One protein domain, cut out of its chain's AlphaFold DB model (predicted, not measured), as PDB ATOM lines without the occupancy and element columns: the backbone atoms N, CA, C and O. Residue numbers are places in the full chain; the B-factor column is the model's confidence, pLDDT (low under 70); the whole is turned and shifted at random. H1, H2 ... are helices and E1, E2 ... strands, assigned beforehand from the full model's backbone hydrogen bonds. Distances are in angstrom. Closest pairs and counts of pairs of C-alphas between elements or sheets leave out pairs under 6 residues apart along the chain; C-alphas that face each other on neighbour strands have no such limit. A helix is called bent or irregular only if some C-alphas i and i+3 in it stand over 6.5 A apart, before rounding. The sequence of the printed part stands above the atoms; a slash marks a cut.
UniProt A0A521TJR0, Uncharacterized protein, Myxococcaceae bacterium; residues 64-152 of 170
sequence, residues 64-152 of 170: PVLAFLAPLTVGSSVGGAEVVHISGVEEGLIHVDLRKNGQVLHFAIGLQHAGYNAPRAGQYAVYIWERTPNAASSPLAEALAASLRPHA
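AT A GLANCE: This is residues 64 to 152 of the 170 residues of an uncharacterized protein of Myxococcaceae bacterium (UniProt A0A521TJR0). A strongly twisted sheet of four antiparallel strands curls round one helix, H2, which packs on E4 and the neighbouring part of E3. A second, short helix, H1, covers part of the same face over E1, and the opposite face has no named helix on it. The printed part has 89 residues with two named helices and four named strands, in the chain order H1 E1 E2 E3 E4 H2; the sheet order is E1 E2 E3 E4, and the class is mixed, helices and strands. The whole is compact, with a radius of gyration of the C-alphas of 11.8 A, and rounded, spanning 32 by 28 by 23 A.

HOW THE PARTS SIT: The sheet is a meander, each strand the antiparallel neighbour of the one before: E1, residues 81 to 90, E2, residues 93 to 100, E3, residues 103 to 111, and E4, residues 124 to 128. E1 and E4 are its edge strands and are apart. In the hairpin of E1 and E2, N 87 and O 95 are 2.9 A apart, within hydrogen-bond range; E1 bends by 58 degrees at residue 84. In the hairpin of E2 and E3, N 96 and O 107 are 2.9 A apart, and in that of E3 and E4, N 127 and O 108 are 2.8 A apart, both within range. H2, residues 137 to 151, is on the sheet; its closest C-alphas to E4 are those of Ala 141 and Val 126, 5.9 A apart. H2 and E2 are near each other. H1, residues 64 to 69, is on the same face of the sheet, at a height over the sheet of 9.2 A. It lies over E1, and runs only just slantwise to the strands, at 32 degrees to E1 on the local plane. H1 and H2 only just touch, with 3 pairs of C-alphas within 8 A, made by residues 148 to 151 of H2; the closest are Leu 69 and Leu 148, 6.6 A. They stand at a steep tilt of 62 degrees, opposite ways. In H1 every O i to N i+4 pair is within hydrogen-bond range, in H2 9 of 11.

IN THESE COORDINATES: E1 measures 22.9 A from first to last C-alpha, E2 22.0 A, E3 26.6 A and E4 13.6 A. H1 begins at C-alpha 64, (-47.660, 37.867, 33.946). H2 is 21.8 A long and ends at C-alpha 151, (-55.394, 28.248, 32.744); it is irregular, with C-alphas 147 and 150 7.1 A apart.

THE WHOLE: The two C-alphas farthest apart are those of Gly 102 and Ala 114, 33.9 A. The printed part has no cut. The links H1 to E1 and E3 to E4 are long, with 11 and 12 residues. The mean pLDDT of the printed part is 90.8, and residue 115 is under 70.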
ATOM      1  N   PRO A  64     -46.335  38.206  34.476       84.69
ATOM      2  CA  PRO A  64     -47.660  37.867  33.946       84.69
ATOM      3  C   PRO A  64     -47.640  36.695  32.958       84.69
ATOM      4  O   PRO A  64     -48.566  35.886  32.936       84.69
ATOM      5  N   VAL A  65     -46.575  36.585  32.157       86.12
ATOM      6  CA  VAL A  65     -46.395  35.502  31.180       86.12
ATOM      7  C   VAL A  65     -46.065  34.196  31.897       86.12
ATOM      8  O   VAL A  65     -46.673  33.167  31.614       86.12
ATOM      9  N   LEU A  66     -45.159  34.235  32.875       85.06
ATOM     10  CA  LEU A  66     -44.800  33.054  33.662       85.06
ATOM     11  C   LEU A  66     -45.976  32.546  34.502       85.06
ATOM     12  O   LEU A  66     -46.216  31.341  34.567       85.06
ATOM     13  N   ALA A  67     -46.750  33.451  35.101       85.75
ATOM     14  CA  ALA A  67     -47.965  33.099  35.821       85.75
ATOM     15  C   ALA A  67     -48.983  32.444  34.882       85.75
ATOM     16  O   ALA A  67     -49.571  31.429  35.242       85.75
ATOM     17  N   PHE A  68     -49.169  32.982  33.674       85.94
ATOM     18  CA  PHE A  68     -50.053  32.406  32.662       85.94
ATOM     19  C   PHE A  68     -49.633  30.987  32.251       85.94
ATOM     20  O   PHE A  68     -50.481  30.096  32.200       85.94
ATOM     21  N   LEU A  69     -48.337  30.775  32.018       87.75
ATOM     22  CA  LEU A  69     -47.793  29.504  31.548       87.75
ATOM     23  C   LEU A  69     -47.577  28.462  32.649       87.75
ATOM     24  O   LEU A  69     -47.320  27.307  32.322       87.75
ATOM     25  N   ALA A  70     -47.683  28.820  33.932       85.00
ATOM     26  CA  ALA A  70     -47.492  27.887  35.040       85.00
ATOM     27  C   ALA A  70     -48.266  26.560  34.822       85.00
ATOM     28  O   ALA A  70     -49.358  26.569  34.276       85.00
ATOM     29  N   PRO A  71     -47.730  25.391  35.202       83.94
ATOM     30  CA  PRO A  71     -46.428  25.171  35.823       83.94
ATOM     31  C   PRO A  71     -45.246  25.194  34.835       83.94
ATOM     32  O   PRO A  71     -44.131  24.855  35.235       83.94
ATOM     33  N   LEU A  72     -45.450  25.559  33.564       89.19
ATOM     34  CA  LEU A  72     -44.361  25.623  32.593       89.19
ATOM     35  C   LEU A  72     -43.331  26.659  33.028       89.19
ATOM     36  O   LEU A  72     -43.613  27.844  33.193       89.19
ATOM     37  N   THR A  73     -42.114  26.175  33.192       91.88
ATOM     38  CA  THR A  73     -40.926  26.955  33.527       91.88
ATOM     39  C   THR A  73     -39.751  26.406  32.730       91.88
ATOM     40  O   THR A  73     -39.785  25.259  32.275       91.88
ATOM     41  N   VAL A  74     -38.702  27.201  32.542       93.44
ATOM     42  CA  VAL A  74     -37.469  26.705  31.916       93.44
ATOM     43  C   VAL A  74     -36.907  25.544  32.751       93.44
ATOM     44  O   VAL A  74     -36.830  25.633  33.974       93.44
ATOM     45  N   GLY A  75     -36.563  24.439  32.089       94.12
ATOM     46  CA  GLY A  75     -36.150  23.167  32.690       94.12
ATOM     47  C   GLY A  75     -37.300  22.201  33.014       94.12
ATOM     48  O   GLY A  75     -37.047  21.038  33.321       94.12
ATOM     49  N   SER A  76     -38.565  22.637  32.936       94.88
ATOM     50  CA  SER A  76     -39.717  21.738  33.111       94.88
ATOM     51  C   SER A  76     -39.921  20.825  31.896       94.88
ATOM     52  O   SER A  76     -39.364  21.069  30.826       94.88
ATOM     53  N   SER A  77     -40.725  19.762  32.043       95.44
ATOM     54  CA  SER A  77     -40.997  18.823  30.948       95.44
ATOM     55  C   SER A  77     -42.447  18.832  30.467       95.44
ATOM     56  O   SER A  77     -43.380  18.808  31.268       95.44
ATOM     57  N   VAL A  78     -42.620  18.779  29.143       94.75
ATOM     58  CA  VAL A  78     -43.910  18.706  28.442       94.75
ATOM     59  C   VAL A  78     -43.827  17.646  27.355       94.75
ATOM     60  O   VAL A  78     -42.992  17.736  26.459       94.75
ATOM     61  N   GLY A  79     -44.669  16.611  27.416       93.19
ATOM     62  CA  GLY A  79     -44.697  15.566  26.376       93.19
ATOM     63  C   GLY A  79     -43.343  14.865  26.149       93.19
ATOM     64  O   GLY A  79     -43.028  14.444  25.027       93.19
ATOM     65  N   GLY A  80     -42.514  14.786  27.196       94.31
ATOM     66  CA  GLY A  80     -41.154  14.243  27.142       94.31
ATOM     67  C   GLY A  80     -40.122  15.150  26.457       94.31
ATOM     68  O   GLY A  80     -39.033  14.677  26.145       94.31
ATOM     69  N   ALA A  81     -40.456  16.412  26.184       96.62
ATOM     70  CA  ALA A  81     -39.507  17.464  25.829       96.62
ATOM     71  C   ALA A  81     -39.207  18.338  27.054       96.62
ATOM     72  O   ALA A  81     -40.021  18.415  27.972       96.62
ATOM     73  N   GLU A  82     -38.049  18.985  27.073       97.25
ATOM     74  CA  GLU A  82     -37.647  19.962  28.088       97.25
ATOM     75  C   GLU A  82     -37.923  21.376  27.577       97.25
ATOM     76  O   GLU A  82     -37.561  21.698  26.448       97.25
ATOM     77  N   VAL A  83     -38.527  22.237  28.388       96.62
ATOM     78  CA  VAL A  83     -38.671  23.661  28.063       96.62
ATOM     79  C   VAL A  83     -37.310  24.333  28.213       96.62
ATOM     80  O   VAL A  83     -36.782  24.405  29.320       96.62
ATOM     81  N   VAL A  84     -36.733  24.841  27.126       96.69
ATOM     82  CA  VAL A  84     -35.403  25.483  27.164       96.69
ATOM     83  C   VAL A  84     -35.473  27.002  27.138       96.69
ATOM     84  O   VAL A  84     -34.570  27.659  27.652       96.69
ATOM     85  N   HIS A  85     -36.547  27.565  26.588       94.69
ATOM     86  CA  HIS A  85     -36.748  29.005  26.542       94.69
ATOM     87  C   HIS A  85     -38.235  29.356  26.589       94.69
ATOM     88  O   HIS A  85     -39.070  28.645  26.028       94.69
ATOM     89  N   ILE A  86     -38.545  30.458  27.270       94.56
ATOM     90  CA  ILE A  86     -39.851  31.115  27.270       94.56
ATOM     91  C   ILE A  86     -39.574  32.613  27.123       94.56
ATOM     92  O   ILE A  86     -38.919  33.215  27.980       94.56
ATOM     93  N   SER A  87     -40.071  33.199  26.044       92.44
ATOM     94  CA  SER A  87     -39.997  34.641  25.794       92.44
ATOM     95  C   SER A  87     -41.160  35.386  26.456       92.44
ATOM     96  O   SER A  87     -42.144  34.788  26.904       92.44
ATOM     97  N   GLY A  88     -41.043  36.708  26.548       89.44
ATOM     98  CA  GLY A  88     -42.178  37.589  26.801       89.44
ATOM     99  C   GLY A  88     -43.170  37.589  25.638       89.44
ATOM    100  O   GLY A  88     -43.074  36.795  24.710       89.44
ATOM    101  N   VAL A  89     -44.152  38.489  25.702       90.44
ATOM    102  CA  VAL A  89     -45.039  38.699  24.557       90.44
ATOM    103  C   VAL A  89     -44.297  39.530  23.508       90.44
ATOM    104  O   VAL A  89     -44.016  40.706  23.742       90.44
ATOM    105  N   GLU A  90     -44.004  38.922  22.364       88.06
ATOM    106  CA  GLU A  90     -43.374  39.535  21.195       88.06
ATOM    107  C   GLU A  90     -44.296  39.365  19.989       88.06
ATOM    108  O   GLU A  90     -44.838  38.287  19.764       88.06
ATOM    109  N   GLU A  91     -44.551  40.446  19.249       87.19
ATOM    110  CA  GLU A  91     -45.465  40.431  18.088       87.19
ATOM    111  C   GLU A  91     -46.864  39.850  18.392       87.19
ATOM    112  O   GLU A  91     -47.543  39.314  17.521       87.19
ATOM    113  N   GLY A  92     -47.308  39.954  19.648       89.25
ATOM    114  CA  GLY A  92     -48.595  39.418  20.088       89.25
ATOM    115  C   GLY A  92     -48.597  37.934  20.452       89.25
ATOM    116  O   GLY A  92     -49.657  37.397  20.784       89.25
ATOM    117  N   LEU A  93     -47.435  37.283  20.442       91.94
ATOM    118  CA  LEU A  93     -47.250  35.863  20.710       91.94
ATOM    119  C   LEU A  93     -46.241  35.638  21.839       91.94
ATOM    120  O   LEU A  93     -45.373  36.461  22.104       91.94
ATOM    121  N   ILE A  94     -46.345  34.497  22.511       93.31
ATOM    122  CA  ILE A  94     -45.321  34.011  23.438       93.31
ATOM    123  C   ILE A  94     -44.584  32.866  22.757       93.31
ATOM    124  O   ILE A  94     -45.193  31.834  22.464       93.31
ATOM    125  N   HIS A  95     -43.285  33.015  22.533       94.25
ATOM    126  CA  HIS A  95     -42.457  31.942  21.987       94.25
ATOM    127  C   HIS A  95     -41.969  31.012  23.093       94.25
ATOM    128  O   HIS A  95     -41.469  31.464  24.131       94.25
ATOM    129  N   VAL A  96     -42.107  29.713  22.847       94.88
ATOM    130  CA  VAL A  96     -41.656  28.638  23.728       94.88
ATOM    131  C   VAL A  96     -40.819  27.667  22.915       94.88
ATOM    132  O   VAL A  96     -41.305  27.074  21.951       94.88
ATOM    133  N   ASP A  97     -39.582  27.456  23.351       96.06
ATOM    134  CA  ASP A  97     -38.692  26.482  22.735       96.06
ATOM    135  C   ASP A  97     -38.652  25.214  23.580       96.06
ATOM    136  O   ASP A  97     -38.383  25.248  24.790       96.06
ATOM    137  N   LEU A  98     -38.887  24.076  22.931       96.31
ATOM    138  CA  LEU A  98     -38.847  22.759  23.553       96.31
ATOM    139  C   LEU A  98     -37.705  21.936  22.965       96.31
ATOM    140  O   LEU A  98     -37.591  21.792  21.753       96.31
ATOM    141  N   ARG A  99     -36.885  21.324  23.815       96.50
ATOM    142  CA  ARG A  99     -35.821  20.412  23.401       96.50
ATOM    143  C   ARG A  99     -36.255  18.961  23.560       96.50
ATOM    144  O   ARG A  99     -36.575  18.521  24.663       96.50
ATOM    145  N   LYS A 100     -36.199  18.182  22.478       95.06
ATOM    146  CA  LYS A 100     -36.462  16.735  22.484       95.06
ATOM    147  C   LYS A 100     -35.421  16.012  21.644       95.06
ATOM    148  O   LYS A 100     -35.160  16.401  20.513       95.06
ATOM    149  N   ASN A 101     -34.811  14.962  22.195       94.31
ATOM    150  CA  ASN A 101     -33.771  14.177  21.514       94.31
ATOM    151  C   ASN A 101     -32.624  15.040  20.933       94.31
ATOM    152  O   ASN A 101     -32.113  14.762  19.854       94.31
ATOM    153  N   GLY A 102     -32.250  16.120  21.630       91.75
ATOM    154  CA  GLY A 102     -31.204  17.055  21.196       91.75
ATOM    155  C   GLY A 102     -31.627  18.087  20.143       91.75
ATOM    156  O   GLY A 102     -30.834  18.971  19.837       91.75
ATOM    157  N   GLN A 103     -32.857  18.025  19.623       93.50
ATOM    158  CA  GLN A 103     -33.408  19.016  18.693       93.50
ATOM    159  C   GLN A 103     -34.232  20.058  19.447       93.50
ATOM    160  O   GLN A 103     -34.996  19.693  20.342       93.50
ATOM    161  N   VAL A 104     -34.072  21.333  19.089       94.69
ATOM    162  CA  VAL A 104     -34.909  22.435  19.582       94.69
ATOM    163  C   VAL A 104     -36.055  22.633  18.600       94.69
ATOM    164  O   VAL A 104     -35.822  22.725  17.398       94.69
ATOM    165  N   LEU A 105     -37.272  22.641  19.131       94.81
ATOM    166  CA  LEU A 105     -38.518  22.806  18.405       94.81
ATOM    167  C   LEU A 105     -39.176  24.101  18.866       94.81
ATOM    168  O   LEU A 105     -39.268  24.350  20.073       94.81
ATOM    169  N   HIS A 106     -39.623  24.906  17.911       95.06
ATOM    170  CA  HIS A 106     -40.083  26.268  18.164       95.06
ATOM    171  C   HIS A 106     -41.608  26.334  18.125       95.06
ATOM    172  O   HIS A 106     -42.237  25.927  17.144       95.06
ATOM    173  N   PHE A 107     -42.212  26.872  19.182       94.69
ATOM    174  CA  PHE A 107     -43.656  27.049  19.289       94.69
ATOM    175  C   PHE A 107     -43.994  28.499  19.608       94.69
ATOM    176  O   PHE A 107     -43.222  29.203  20.254       94.69
ATOM    177  N   ALA A 108     -45.178  28.924  19.189       94.25
ATOM    178  CA  ALA A 108     -45.760  30.203  19.560       94.25
ATOM    179  C   ALA A 108     -47.132  29.984  20.206       94.25
ATOM    180  O   ALA A 108     -47.898  29.120  19.779       94.25
ATOM    181  N   ILE A 109     -47.452  30.763  21.233       93.75
ATOM    182  CA  ILE A 109     -48.737  30.739  21.934       93.75
ATOM    183  C   ILE A 109     -49.395  32.103  21.747       93.75
ATOM    184  O   ILE A 109     -48.777  33.124  22.029       93.75
ATOM    185  N   GLY A 110     -50.645  32.121  21.295       93.25
ATOM    186  CA  GLY A 110     -51.408  33.351  21.055       93.25
ATOM    187  C   GLY A 110     -52.890  33.178  21.353       93.25
ATOM    188  O   GLY A 110     -53.334  32.080  21.715       93.25
ATOM    189  N   LEU A 111     -53.671  34.247  21.182       91.44
ATOM    190  CA  LEU A 111     -55.126  34.118  21.156       91.44
ATOM    191  C   LEU A 111     -55.548  33.353  19.901       91.44
ATOM    192  O   LEU A 111     -54.953  33.470  18.825       91.44
ATOM    193  N   GLN A 112     -56.590  32.550  20.056       86.44
ATOM    194  CA  GLN A 112     -57.131  31.737  18.990       86.44
ATOM    195  C   GLN A 112     -57.661  32.628  17.862       86.44
ATOM    196  O   GLN A 112     -58.632  33.356  18.042       86.44
ATOM    197  N   HIS A 113     -57.085  32.480  16.671       82.69
ATOM    198  CA  HIS A 113     -57.613  33.090  15.454       82.69
ATOM    199  C   HIS A 113     -58.571  32.138  14.721       82.69
ATOM    200  O   HIS A 113     -58.326  30.926  14.616       82.69
ATOM    201  N   ALA A 114     -59.671  32.675  14.194       70.88
ATOM    202  CA  ALA A 114     -60.598  31.909  13.368       70.88
ATOM    203  C   ALA A 114     -59.906  31.460  12.066       70.88
ATOM    204  O   ALA A 114     -59.229  32.239  11.412       70.88
ATOM    205  N   GLY A 115     -60.063  30.190  11.685       69.25
ATOM    206  CA  GLY A 115     -59.487  29.651  10.445       69.25
ATOM    207  C   GLY A 115     -58.171  28.881  10.601       69.25
ATOM    208  O   GLY A 115     -57.804  28.155   9.682       69.25
ATOM    209  N   TYR A 116     -57.517  28.923  11.768       77.50
ATOM    210  CA  TYR A 116     -56.375  28.047  12.057       77.50
ATOM    211  C   TYR A 116     -56.800  26.800  12.840       77.50
ATOM    212  O   TYR A 116     -57.478  26.869  13.875       77.50
ATOM    213  N   ASN A 117     -56.361  25.639  12.348       81.81
ATOM    214  CA  ASN A 117     -56.510  24.361  13.037       81.81
ATOM    215  C   ASN A 117     -55.248  24.061  13.858       81.81
ATOM    216  O   ASN A 117     -54.404  23.260  13.466       81.81
ATOM    217  N   ALA A 118     -55.105  24.786  14.963       88.31
ATOM    218  CA  ALA A 118     -54.027  24.635  15.932       88.31
ATOM    219  C   ALA A 118     -54.570  24.015  17.233       88.31
ATOM    220  O   ALA A 118     -55.724  24.300  17.579       88.31
ATOM    221  N   PRO A 119     -53.780  23.211  17.971       93.06
ATOM    222  CA  PRO A 119     -54.160  22.720  19.295       93.06
ATOM    223  C   PRO A 119     -54.569  23.860  20.234       93.06
ATOM    224  O   PRO A 119     -53.904  24.897  20.295       93.06
ATOM    225  N   ARG A 120     -55.677  23.676  20.963       91.75
ATOM    226  CA  ARG A 120     -56.330  24.746  21.740       91.75
ATOM    227  C   ARG A 120     -56.350  24.487  23.241       91.75
ATOM    228  O   ARG A 120     -56.516  23.353  23.703       91.75
ATOM    229  N   ALA A 121     -56.296  25.584  23.987       91.06
ATOM    230  CA  ALA A 121     -56.487  25.653  25.426       91.06
ATOM    231  C   ALA A 121     -57.438  26.817  25.758       91.06
ATOM    232  O   ALA A 121     -57.008  27.910  26.106       91.06
ATOM    233  N   GLY A 122     -58.749  26.604  25.607       90.06
ATOM    234  CA  GLY A 122     -59.743  27.679  25.730       90.06
ATOM    235  C   GLY A 122     -59.595  28.715  24.622       90.06
ATOM    236  O   GLY A 122     -59.656  28.355  23.453       90.06
ATOM    237  N   GLN A 123     -59.384  29.978  25.000       90.81
ATOM    238  CA  GLN A 123     -59.177  31.089  24.064       90.81
ATOM    239  C   GLN A 123     -57.763  31.150  23.468       90.81
ATOM    240  O   GLN A 123     -57.485  32.026  22.655       90.81
ATOM    241  N   TYR A 124     -56.866  30.250  23.878       92.19
ATOM    242  CA  TYR A 124     -55.477  30.218  23.429       92.19
ATOM    243  C   TYR A 124     -55.235  29.091  22.433       92.19
ATOM    244  O   TYR A 124     -55.841  28.017  22.525       92.19
ATOM    245  N   ALA A 125     -54.299  29.315  21.519       93.50
ATOM    246  CA  ALA A 125     -53.852  28.332  20.545       93.50
ATOM    247  C   ALA A 125     -52.325  28.200  20.559       93.50
ATOM    248  O   ALA A 125     -51.607  29.174  20.800       93.50
ATOM    249  N   VAL A 126     -51.851  26.978  20.311       93.69
ATOM    250  CA  VAL A 126     -50.429  26.640  20.201       93.69
ATOM    251  C   VAL A 126     -50.084  26.398  18.743       93.69
ATOM    252  O   VAL A 126     -50.631  25.505  18.100       93.69
ATOM    253  N   TYR A 127     -49.130  27.158  18.236       92.50
ATOM    254  CA  TYR A 127     -48.715  27.142  16.846       92.50
ATOM    255  C   TYR A 127     -47.290  26.615  16.725       92.50
ATOM    256  O   TYR A 127     -46.428  26.918  17.549       92.50
ATOM    257  N   ILE A 128     -47.035  25.829  15.682       92.31
ATOM    258  CA  ILE A 128     -45.687  25.368  15.345       92.31
ATOM    259  C   ILE A 128     -44.991  26.510  14.600       92.31
ATOM    260  O   ILE A 128     -45.438  26.908  13.525       92.31
ATOM    261  N   TRP A 129     -43.912  27.039  15.172       89.94
ATOM    262  CA  TRP A 129     -43.145  28.168  14.635       89.94
ATOM    263  C   TRP A 129     -41.919  27.678  13.852       89.94
ATOM    264  O   TRP A 129     -40.781  28.091  14.069       89.94
ATOM    265  N   GLU A 130     -42.143  26.737  12.937       86.31
ATOM    266  CA  GLU A 130     -41.090  26.101  12.147       86.31
ATOM    267  C   GLU A 130     -41.437  26.182  10.664       86.31
ATOM    268  O   GLU A 130     -42.564  25.899  10.263       86.31
ATOM    269  N   ARG A 131     -40.447  26.496   9.818       81.06
ATOM    270  CA  ARG A 131     -40.637  26.445   8.357       81.06
ATOM    271  C   ARG A 131     -40.879  25.024   7.853       81.06
ATOM    272  O   ARG A 131     -41.538  24.827   6.838       81.06
ATOM    273  N   THR A 132     -40.309  24.036   8.536       84.06
ATOM    274  CA  THR A 132     -40.427  22.624   8.181       84.06
ATOM    275  C   THR A 132     -40.781  21.848   9.445       84.06
ATOM    276  O   THR A 132     -39.876  21.503  10.204       84.06
ATOM    277  N   PRO A 133     -42.081  21.616   9.696       79.56
ATOM    278  CA  PRO A 133     -42.539  20.963  10.913       79.56
ATOM    279  C   PRO A 133     -41.921  19.578  11.089       79.56
ATOM    280  O   PRO A 133     -41.934  18.749  10.173       79.56
ATOM    281  N   ASN A 134     -41.409  19.309  12.284       87.38
ATOM    282  CA  ASN A 134     -40.941  17.981  12.657       87.38
ATOM    283  C   ASN A 134     -42.131  17.049  12.964       87.38
ATOM    284  O   ASN A 134     -43.165  17.482  13.475       87.38
ATOM    285  N   ALA A 135     -41.975  15.741  12.740       90.50
ATOM    286  CA  ALA A 135     -42.965  14.739  13.154       90.50
ATOM    287  C   ALA A 135     -43.265  14.791  14.670       90.50
ATOM    288  O   ALA A 135     -44.361  14.442  15.105       90.50
ATOM    289  N   ALA A 136     -42.304  15.252  15.477       90.44
ATOM    290  CA  ALA A 136     -42.471  15.481  16.908       90.44
ATOM    291  C   ALA A 136     -43.230  16.779  17.253       90.44
ATOM    292  O   ALA A 136     -43.724  16.883  18.377       90.44
ATOM    293  N   SER A 137     -43.351  17.741  16.331       92.44
ATOM    294  CA  SER A 137     -43.912  19.070  16.614       92.44
ATOM    295  C   SER A 137     -45.410  19.007  16.905       92.44
ATOM    296  O   SER A 137     -45.851  19.545  17.915       92.44
ATOM    297  N   SER A 138     -46.197  18.273  16.113       93.06
ATOM    298  CA  SER A 138     -47.646  18.134  16.345       93.06
ATOM    299  C   SER A 138     -48.016  17.509  17.701       93.06
ATOM    300  O   SER A 138     -48.786  18.126  18.438       93.06
ATOM    301  N   PRO A 139     -47.484  16.333  18.103       95.00
ATOM    302  CA  PRO A 139     -47.813  15.764  19.413       95.00
ATOM    303  C   PRO A 139     -47.301  16.622  20.579       95.00
ATOM    304  O   PRO A 139     -47.898  16.600  21.656       95.00
ATOM    305  N   LEU A 140     -46.222  17.392  20.391       95.12
ATOM    306  CA  LEU A 140     -45.754  18.343  21.399       95.12
ATOM    307  C   LEU A 140     -46.631  19.592  21.487       95.12
ATOM    308  O   LEU A 140     -46.893  20.038  22.599       95.12
ATOM    309  N   ALA A 141     -47.138  20.111  20.368       95.25
ATOM    310  CA  ALA A 141     -48.101  21.210  20.370       95.25
ATOM    311  C   ALA A 141     -49.384  20.825  21.127       95.25
ATOM    312  O   ALA A 141     -49.885  21.604  21.934       95.25
ATOM    313  N   GLU A 142     -49.874  19.595  20.939       96.06
ATOM    314  CA  GLU A 142     -51.005  19.047  21.702       96.06
ATOM    315  C   GLU A 142     -50.692  18.905  23.195       96.06
ATOM    316  O   GLU A 142     -51.502  19.286  24.043       96.06
ATOM    317  N   ALA A 143     -49.506  18.393  23.544       95.75
ATOM    318  CA  ALA A 143     -49.083  18.283  24.939       95.75
ATOM    319  C   ALA A 143     -48.954  19.663  25.607       95.75
ATOM    320  O   ALA A 143     -49.366  19.836  26.757       95.75
ATOM    321  N   LEU A 144     -48.434  20.651  24.877       94.75
ATOM    322  CA  LEU A 144     -48.322  22.027  25.338       94.75
ATOM    323  C   LEU A 144     -49.711  22.643  25.531       94.75
ATOM    324  O   LEU A 144     -50.006  23.138  26.615       94.75
ATOM    325  N   ALA A 145     -50.614  22.508  24.560       94.56
ATOM    326  CA  ALA A 145     -51.995  22.963  24.703       94.56
ATOM    327  C   ALA A 145     -52.695  22.291  25.895       94.56
ATOM    328  O   ALA A 145     -53.354  22.961  26.688       94.56
ATOM    329  N   ALA A 146     -52.506  20.982  26.087       94.38
ATOM    330  CA  ALA A 146     -53.051  20.264  27.235       94.38
ATOM    331  C   ALA A 146     -52.540  20.821  28.574       94.38
ATOM    332  O   ALA A 146     -53.336  20.960  29.504       94.38
ATOM    333  N   SER A 147     -51.258  21.194  28.657       91.69
ATOM    334  CA  SER A 147     -50.674  21.801  29.862       91.69
ATOM    335  C   SER A 147     -51.249  23.183  30.192       91.69
ATOM    336  O   SER A 147     -51.327  23.540  31.363       91.69
ATOM    337  N   LEU A 148     -51.734  23.918  29.183       91.81
ATOM    338  CA  LEU A 148     -52.344  25.242  29.342       91.81
ATOM    339  C   LEU A 148     -53.837  25.189  29.696       91.81
ATOM    340  O   LEU A 148     -54.393  26.177  30.178       91.81
ATOM    341  N   ARG A 149     -54.520  24.052  29.490       91.75
ATOM    342  CA  ARG A 149     -55.972  23.916  29.748       91.75
ATOM    343  C   ARG A 149     -56.411  24.334  31.158       91.75
ATOM    344  O   ARG A 149     -57.450  24.987  31.248       91.75
ATOM    345  N   PRO A 150     -55.670  24.045  32.246       89.38
ATOM    346  CA  PRO A 150     -56.021  24.523  33.586       89.38
ATOM    347  C   PRO A 150     -56.065  26.056  33.720       89.38
ATOM    348  O   PRO A 150     -56.571  26.579  34.713       89.38
ATOM    349  N   HIS A 151     -55.514  26.789  32.751       86.06
ATOM    350  CA  HIS A 151     -55.394  28.248  32.744       86.06
ATOM    351  C   HIS A 151     -56.128  28.907  31.577       86.06
ATOM    352  O   HIS A 151     -56.050  30.119  31.400       86.06
ATOM    353  N   ALA A 152     -56.915  28.124  30.842       86.06
ATOM    354  CA  ALA A 152     -57.706  28.545  29.694       86.06
ATOM    355  C   ALA A 152     -58.647  29.740  29.955       86.06
ATOM    356  O   ALA A 152     -59.007  30.440  29.013       86.06
TER     357      ALA A 152